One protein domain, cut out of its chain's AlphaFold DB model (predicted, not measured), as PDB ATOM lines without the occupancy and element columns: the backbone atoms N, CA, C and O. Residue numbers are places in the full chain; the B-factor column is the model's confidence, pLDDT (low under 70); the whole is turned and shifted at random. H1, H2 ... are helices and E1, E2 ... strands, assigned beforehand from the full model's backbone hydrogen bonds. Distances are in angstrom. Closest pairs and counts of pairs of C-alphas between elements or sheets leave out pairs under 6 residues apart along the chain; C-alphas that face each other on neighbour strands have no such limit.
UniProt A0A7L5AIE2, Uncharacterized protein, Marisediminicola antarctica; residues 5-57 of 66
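This is residues 5 to 57 of the 66 residues of an uncharacterized protein of Marisediminicola antarctica (UniProt A0A7L5AIE2). With little regular structure, this domain is a two-stranded hairpin, E1 and E2, among long loops, with one short helix, H1, off to one side. Residues 5 to 11 and 20 to 25 of H1 stick out, and the last stretch folds back so that residues 55 to 56 pair with E2. The 53 printed residues hold H1, E1 and E2 in that order, a mixed class with 18 residues in named elements. It is only just compact, close to loose: the radius of gyration of the C-alphas is 11.7 A and the spans are 32 by 25 by 19 A.

After residues 5 to 19, with no named element, H1 is residues 20 to 27, 10.8 A long, from C-alpha 20 at (-5.633, 36.401, -1.024). E1 is residues 32 to 36, 13.0 A, and E2 residues 39 to 43, 13.3 A, ending at C-alpha 43 (4.367, 27.236, -15.639).

The hairpin E1 and E2 is antiparallel at 150 degrees, with N 34 and O 41 within hydrogen-bond range at 2.9 A. Residues 41 to 42 of E2 pair antiparallel with residues 55 to 56. H1 and E2 are apart. In H1 every O i to N i+4 pair is within hydrogen-bond range.

The C-alphas farthest apart, of Thr 10 and Pro 50, are 32.1 A apart. The printed part has no cut, and both links are tight. Residues 9 to 15 have pLDDT under 70.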
ATOM      1  N   GLU A   5     -13.776  27.690  -9.388       70.12
ATOM      2  CA  GLU A   5     -14.525  28.752 -10.076       70.12
ATOM      3  C   GLU A   5     -14.923  28.373 -11.514       70.12
ATOM      4  O   GLU A   5     -15.925  28.863 -12.030       70.12
ATOM      5  N   ALA A   6     -14.188  27.446 -12.136       72.38
ATOM      6  CA  ALA A   6     -14.482  26.874 -13.448       72.38
ATOM      7  C   ALA A   6     -15.246  25.531 -13.368       72.38
ATOM      8  O   ALA A   6     -15.346  24.818 -14.369       72.38
ATOM      9  N   GLY A   7     -15.783  25.168 -12.195       72.25
ATOM     10  CA  GLY A   7     -16.568  23.945 -11.981       72.25
ATOM     11  C   GLY A   7     -15.748  22.697 -11.640       72.25
ATOM     12  O   GLY A   7     -16.256  21.582 -11.761       72.25
ATOM     13  N   GLY A   8     -14.484  22.850 -11.238       70.94
ATOM     14  CA  GLY A   8     -13.673  21.743 -10.735       70.94
ATOM     15  C   GLY A   8     -14.134  21.234  -9.367       70.94
ATOM     16  O   GLY A   8     -14.621  21.999  -8.538       70.94
ATOM     17  N   GLU A   9     -13.954  19.937  -9.106       68.00
ATOM     18  CA  GLU A   9     -14.203  19.371  -7.777       68.00
ATOM     19  C   GLU A   9     -13.257  19.975  -6.731       68.00
ATOM     20  O   GLU A   9     -12.042  20.065  -6.938       68.00
ATOM     21  N   THR A  10     -13.800  20.316  -5.561       60.81
ATOM     22  CA  THR A  10     -12.999  20.671  -4.384       60.81
ATOM     23  C   THR A  10     -12.341  19.413  -3.821       60.81
ATOM     24  O   THR A  10     -12.883  18.748  -2.941       60.81
ATOM     25  N   ASN A  11     -11.165  19.077  -4.343       65.25
ATOM     26  CA  ASN A  11     -10.355  17.941  -3.913       65.25
ATOM     27  C   ASN A  11      -8.986  18.439  -3.414       65.25
ATOM     28  O   ASN A  11      -8.307  19.184  -4.121       65.25
ATOM     29  N   ILE A  12      -8.570  18.022  -2.212       63.50
ATOM     30  CA  ILE A  12      -7.268  18.387  -1.620       63.50
ATOM     31  C   ILE A  12      -6.102  17.898  -2.492       63.50
ATOM     32  O   ILE A  12      -5.089  18.585  -2.578       63.50
ATOM     33  N   ASP A  13      -6.265  16.787  -3.213       65.25
ATOM     34  CA  ASP A  13      -5.259  16.277  -4.155       65.25
ATOM     35  C   ASP A  13      -5.077  17.183  -5.385       65.25
ATOM     36  O   ASP A  13      -4.088  17.077  -6.113       65.25
ATOM     37  N   ASN A  14      -6.037  18.081  -5.622       64.12
ATOM     38  CA  ASN A  14      -6.084  18.978  -6.770       64.12
ATOM     39  C   ASN A  14      -5.935  20.456  -6.354       64.12
ATOM     40  O   ASN A  14      -5.781  21.320  -7.208       64.12
ATOM     41  N   GLY A  15      -5.973  20.763  -5.054       68.44
ATOM     42  CA  GLY A  15      -5.967  22.126  -4.524       68.44
ATOM     43  C   GLY A  15      -4.588  22.613  -4.078       68.44
ATOM     44  O   GLY A  15      -3.762  21.850  -3.579       68.44
ATOM     45  N   VAL A  16      -4.359  23.923  -4.189       76.50
ATOM     46  CA  VAL A  16      -3.234  24.621  -3.552       76.50
ATOM     47  C   VAL A  16      -3.776  25.675  -2.587       76.50
ATOM     48  O   VAL A  16      -4.775  26.330  -2.868       76.50
ATOM     49  N   LEU A  17      -3.120  25.849  -1.439       80.75
ATOM     50  CA  LEU A  17      -3.432  26.940  -0.516       80.75
ATOM     51  C   LEU A  17      -2.634  28.180  -0.921       80.75
ATOM     52  O   LEU A  17      -1.413  28.203  -0.758       80.75
ATOM     53  N   LEU A  18      -3.309  29.219  -1.413       79.31
ATOM     54  CA  LEU A  18      -2.698  30.528  -1.646       79.31
ATOM     55  C   LEU A  18      -3.301  31.563  -0.685       79.31
ATOM     56  O   LEU A  18      -4.412  31.413  -0.174       79.31
ATOM     57  N   CYS A  19      -2.551  32.624  -0.391       83.56
ATOM     58  CA  CYS A  19      -3.118  33.782   0.300       83.56
ATOM     59  C   CYS A  19      -3.936  34.631  -0.685       83.56
ATOM     60  O   CYS A  19      -3.779  34.485  -1.894       83.56
ATOM     61  N   SER A  20      -4.773  35.545  -0.186       79.38
ATOM     62  CA  SER A  20      -5.633  36.401  -1.024       79.38
ATOM     63  C   SER A  20      -4.874  37.093  -2.160       79.38
ATOM     64  O   SER A  20      -5.297  37.016  -3.307       79.38
ATOM     65  N   THR A  21      -3.713  37.688  -1.874       83.56
ATOM     66  CA  THR A  21      -2.881  38.351  -2.888       83.56
ATOM     67  C   THR A  21      -2.417  37.388  -3.980       83.56
ATOM     68  O   THR A  21      -2.507  37.714  -5.161       83.56
ATOM     69  N   HIS A  22      -1.942  36.196  -3.608       78.31
ATOM     70  CA  HIS A  22      -1.480  35.199  -4.577       78.31
ATOM     71  C   HIS A  22      -2.640  34.513  -5.310       78.31
ATOM     72  O   HIS A  22      -2.461  34.148  -6.465       78.31
ATOM     73  N   HIS A  23      -3.820  34.390  -4.693       80.06
ATOM     74  CA  HIS A  23      -5.039  33.952  -5.379       80.06
ATOM     75  C   HIS A  23      -5.427  34.947  -6.472       80.06
ATOM     76  O   HIS A  23      -5.521  34.566  -7.633       80.06
ATOM     77  N   THR A  24      -5.585  36.231  -6.134       83.50
ATOM     78  CA  THR A  24      -5.951  37.255  -7.125       83.50
ATOM     79  C   THR A  24      -4.911  37.356  -8.230       83.50
ATOM     80  O   THR A  24      -5.269  37.457  -9.400       83.50
ATOM     81  N   TRP A  25      -3.627  37.301  -7.879       84.81
ATOM     82  CA  TRP A  25      -2.570  37.354  -8.876       84.81
ATOM     83  C   TRP A  25      -2.592  36.137  -9.799       84.81
ATOM     84  O   TRP A  25      -2.474  36.326 -11.003       84.81
ATOM     85  N   LEU A  26      -2.789  34.919  -9.277       82.44
ATOM     86  CA  LEU A  26      -2.823  33.720 -10.115       82.44
ATOM     87  C   LEU A  26      -3.969  33.803 -11.130       82.44
ATOM     88  O   LEU A  26      -3.705  33.648 -12.319       82.44
ATOM     89  N   HIS A  27      -5.179  34.176 -10.691       81.56
ATOM     90  CA  HIS A  27      -6.333  34.380 -11.580       81.56
ATOM     91  C   HIS A  27      -6.125  35.501 -12.610       81.56
ATOM     92  O   HIS A  27      -6.659  35.436 -13.713       81.56
ATOM     93  N   ALA A  28      -5.365  36.541 -12.261       84.25
ATOM     94  CA  ALA A  28      -5.091  37.678 -13.138       84.25
ATOM     95  C   ALA A  28      -3.827  37.506 -13.999       84.25
ATOM     96  O   ALA A  28      -3.439  38.434 -14.711       84.25
ATOM     97  N   SER A  29      -3.152  36.360 -13.907       83.25
ATOM     98  CA  SER A  29      -1.877  36.114 -14.572       83.25
ATOM     99  C   SER A  29      -1.994  35.056 -15.661       83.25
ATOM    100  O   SER A  29      -2.906  34.240 -15.684       83.25
ATOM    101  N   GLU A  30      -1.003  35.028 -16.544       86.88
ATOM    102  CA  GLU A  30      -0.850  33.984 -17.563       86.88
ATOM    103  C   GLU A  30      -0.130  32.732 -17.017       86.88
ATOM    104  O   GLU A  30       0.309  31.871 -17.781       86.88
ATOM    105  N   PHE A  31       0.059  32.635 -15.698       88.69
ATOM    106  CA  PHE A  31       0.685  31.464 -15.098       88.69
ATOM    107  C   PHE A  31      -0.295  30.299 -15.077       88.69
ATOM    108  O   PHE A  31      -1.450  30.441 -14.693       88.69
ATOM    109  N   THR A  32       0.192  29.116 -15.439       88.62
ATOM    110  CA  THR A  32      -0.603  27.888 -15.354       88.62
ATOM    111  C   THR A  32      -0.174  27.080 -14.141       88.62
ATOM    112  O   THR A  32       1.019  26.882 -13.909       88.62
ATOM    113  N   LEU A  33      -1.142  26.571 -13.385       87.19
ATOM    114  CA  LEU A  33      -0.908  25.669 -12.264       87.19
ATOM    115  C   LEU A  33      -1.398  24.255 -12.604       87.19
ATOM    116  O   LEU A  33      -2.484  24.067 -13.149       87.19
ATOM    117  N   THR A  34      -0.615  23.243 -12.242       86.69
ATOM    118  CA  THR A  34      -1.029  21.837 -12.297       86.69
ATOM    119  C   THR A  34      -0.571  21.084 -11.054       86.69
ATOM    120  O   THR A  34       0.336  21.521 -10.352       86.69
ATOM    121  N   MET A  35      -1.181  19.932 -10.791       84.62
ATOM    122  CA  MET A  35      -0.795  19.025  -9.713       84.62
ATOM    123  C   MET A  35      -0.184  17.764 -10.324       84.62
ATOM    124  O   MET A  35      -0.791  17.134 -11.189       84.62
ATOM    125  N   VAL A  36       1.015  17.386  -9.880       85.12
ATOM    126  CA  VAL A  36       1.687  16.139 -10.282       85.12
ATOM    127  C   VAL A  36       2.080  15.390  -9.018       85.12
ATOM    128  O   VAL A  36       2.898  15.882  -8.241       85.12
ATOM    129  N   ASN A  37       1.492  14.209  -8.808       82.12
ATOM    130  CA  ASN A  37       1.718  13.364  -7.626       82.12
ATOM    131  C   ASN A  37       1.556  14.130  -6.295       82.12
ATOM    132  O   ASN A  37       2.413  14.047  -5.418       82.12
ATOM    133  N   GLY A  38       0.496  14.939  -6.171       78.00
ATOM    134  CA  GLY A  38       0.213  15.730  -4.965       78.00
ATOM    135  C   GLY A  38       1.108  16.962  -4.769       78.00
ATOM    136  O   GLY A  38       0.993  17.642  -3.752       78.00
ATOM    137  N   LYS A  39       1.992  17.279  -5.726       82.25
ATOM    138  CA  LYS A  39       2.833  18.480  -5.693       82.25
ATOM    139  C   LYS A  39       2.347  19.501  -6.722       82.25
ATOM    140  O   LYS A  39       2.168  19.114  -7.879       82.25
ATOM    141  N   PRO A  40       2.189  20.785  -6.361       86.12
ATOM    142  CA  PRO A  40       1.866  21.804  -7.341       86.12
ATOM    143  C   PRO A  40       3.080  22.139  -8.209       86.12
ATOM    144  O   PRO A  40       4.221  22.214  -7.750       86.12
ATOM    145  N   TRP A  41       2.818  22.365  -9.487       88.62
ATOM    146  CA  TRP A  41       3.776  22.819 -10.481       88.62
ATOM    147  C   TRP A  41       3.214  24.040 -11.182       88.62
ATOM    148  O   TRP A  41       2.043  24.077 -11.550       88.62
ATOM    149  N   LEU A  42       4.072  25.031 -11.366       90.00
ATOM    150  CA  LEU A  42       3.751  26.298 -11.991       90.00
ATOM    151  C   LEU A  42       4.494  26.397 -13.325       90.00
ATOM    152  O   LEU A  42       5.689  26.092 -13.400       90.00
ATOM    153  N   LEU A  43       3.796  26.842 -14.360       91.75
ATOM    154  CA  LEU A  43       4.367  27.236 -15.639       91.75
ATOM    155  C   LEU A  43       4.255  28.751 -15.762       91.75
ATOM    156  O   LEU A  43       3.168  29.312 -15.621       91.75
ATOM    157  N   ALA A  44       5.391  29.403 -15.992       91.31
ATOM    158  CA  ALA A  44       5.435  30.838 -16.218       91.31
ATOM    159  C   ALA A  44       5.083  31.184 -17.676       91.31
ATOM    160  O   ALA A  44       5.249  30.338 -18.555       91.31
ATOM    161  N   PRO A  45       4.666  32.424 -17.962       90.00
ATOM    162  CA  PRO A  45       4.379  32.866 -19.320       90.00
ATOM    163  C   PRO A  45       5.634  32.852 -20.212       90.00
ATOM    164  O   PRO A  45       6.739  33.063 -19.699       90.00
ATOM    165  N   PRO A  46       5.505  32.680 -21.542       91.44
ATOM    166  CA  PRO A  46       6.649  32.570 -22.457       91.44
ATOM    167  C   PRO A  46       7.605  33.764 -22.453       91.44
ATOM    168  O   PRO A  46       8.802  33.596 -22.667       91.44
ATOM    169  N   TRP A  47       7.102  34.970 -22.188       91.38
ATOM    170  CA  TRP A  47       7.931  36.175 -22.096       91.38
ATOM    171  C   TRP A  47       8.798  36.207 -20.829       91.38
ATOM    172  O   TRP A  47       9.821  36.888 -20.811       91.38
ATOM    173  N   LEU A  48       8.414  35.464 -19.786       91.38
ATOM    174  CA  LEU A  48       9.156  35.358 -18.530       91.38
ATOM    175  C   LEU A  48      10.038  34.106 -18.475       91.38
ATOM    176  O   LEU A  48      11.164  34.162 -17.983       91.38
ATOM    177  N   ASP A  49       9.538  32.976 -18.973       90.94
ATOM    178  CA  ASP A  49      10.303  31.741 -19.134       90.94
ATOM    179  C   ASP A  49      10.175  31.236 -20.579       90.94
ATOM    180  O   ASP A  49       9.287  30.428 -20.880       90.94
ATOM    181  N   PRO A  50      11.073  31.677 -21.483       92.81
ATOM    182  CA  PRO A  50      11.068  31.236 -22.876       92.81
ATOM    183  C   PRO A  50      11.269  29.727 -23.033       92.81
ATOM    184  O   PRO A  50      10.877  29.154 -24.044       92.81
ATOM    185  N   ALA A  51      11.876  29.066 -22.040       94.94
ATOM    186  CA  ALA A  51      12.077  27.625 -22.063       94.94
ATOM    187  C   ALA A  51      10.813  26.842 -21.668       94.94
ATOM    188  O   ALA A  51      10.827  25.617 -21.780       94.94
ATOM    189  N   GLN A  52       9.758  27.528 -21.200       94.06
ATOM    190  CA  GLN A  52       8.458  26.955 -20.834       94.06
ATOM    191  C   GLN A  52       8.597  25.701 -19.962       94.06
ATOM    192  O   GLN A  52       8.029  24.641 -20.235       94.06
ATOM    193  N   ARG A  53       9.403  25.814 -18.898       92.69
ATOM    194  CA  ARG A  53       9.676  24.700 -17.989       92.69
ATOM    195  C   ARG A  53       8.745  24.753 -16.789       92.69
ATOM    196  O   ARG A  53       8.683  25.752 -16.077       92.69
ATOM    197  N   TRP A  54       8.096  23.628 -16.514       90.62
ATOM    198  CA  TRP A  54       7.354  23.436 -15.275       90.62
ATOM    199  C   TRP A  54       8.299  23.496 -14.075       90.62
ATOM    200  O   TRP A  54       9.318  22.804 -14.031       90.62
ATOM    201  N   LYS A  55       7.939  24.303 -13.078       89.31
ATOM    202  CA  LYS A  55       8.676  24.428 -11.818       89.31
ATOM    203  C   LYS A  55       7.788  23.973 -10.678       89.31
ATOM    204  O   LYS A  55       6.690  24.490 -10.503       89.31
ATOM    205  N   SER A  56       8.258  23.009  -9.894       87.88
ATOM    206  CA  SER A  56       7.509  22.573  -8.721       87.88
ATOM    207  C   SER A  56       7.506  23.686  -7.676       87.88
ATOM    208  O   SER A  56       8.578  24.171  -7.308       87.88
ATOM    209  N   VAL A  57       6.328  24.056  -7.192       80.25
ATOM    210  CA  VAL A  57       6.119  25.087  -6.173       80.25
ATOM    211  C   VAL A  57       5.483  24.459  -4.935       80.25
ATOM    212  O   VAL A  57       5.042  23.314  -4.967       80.25
TER     213      VAL A  57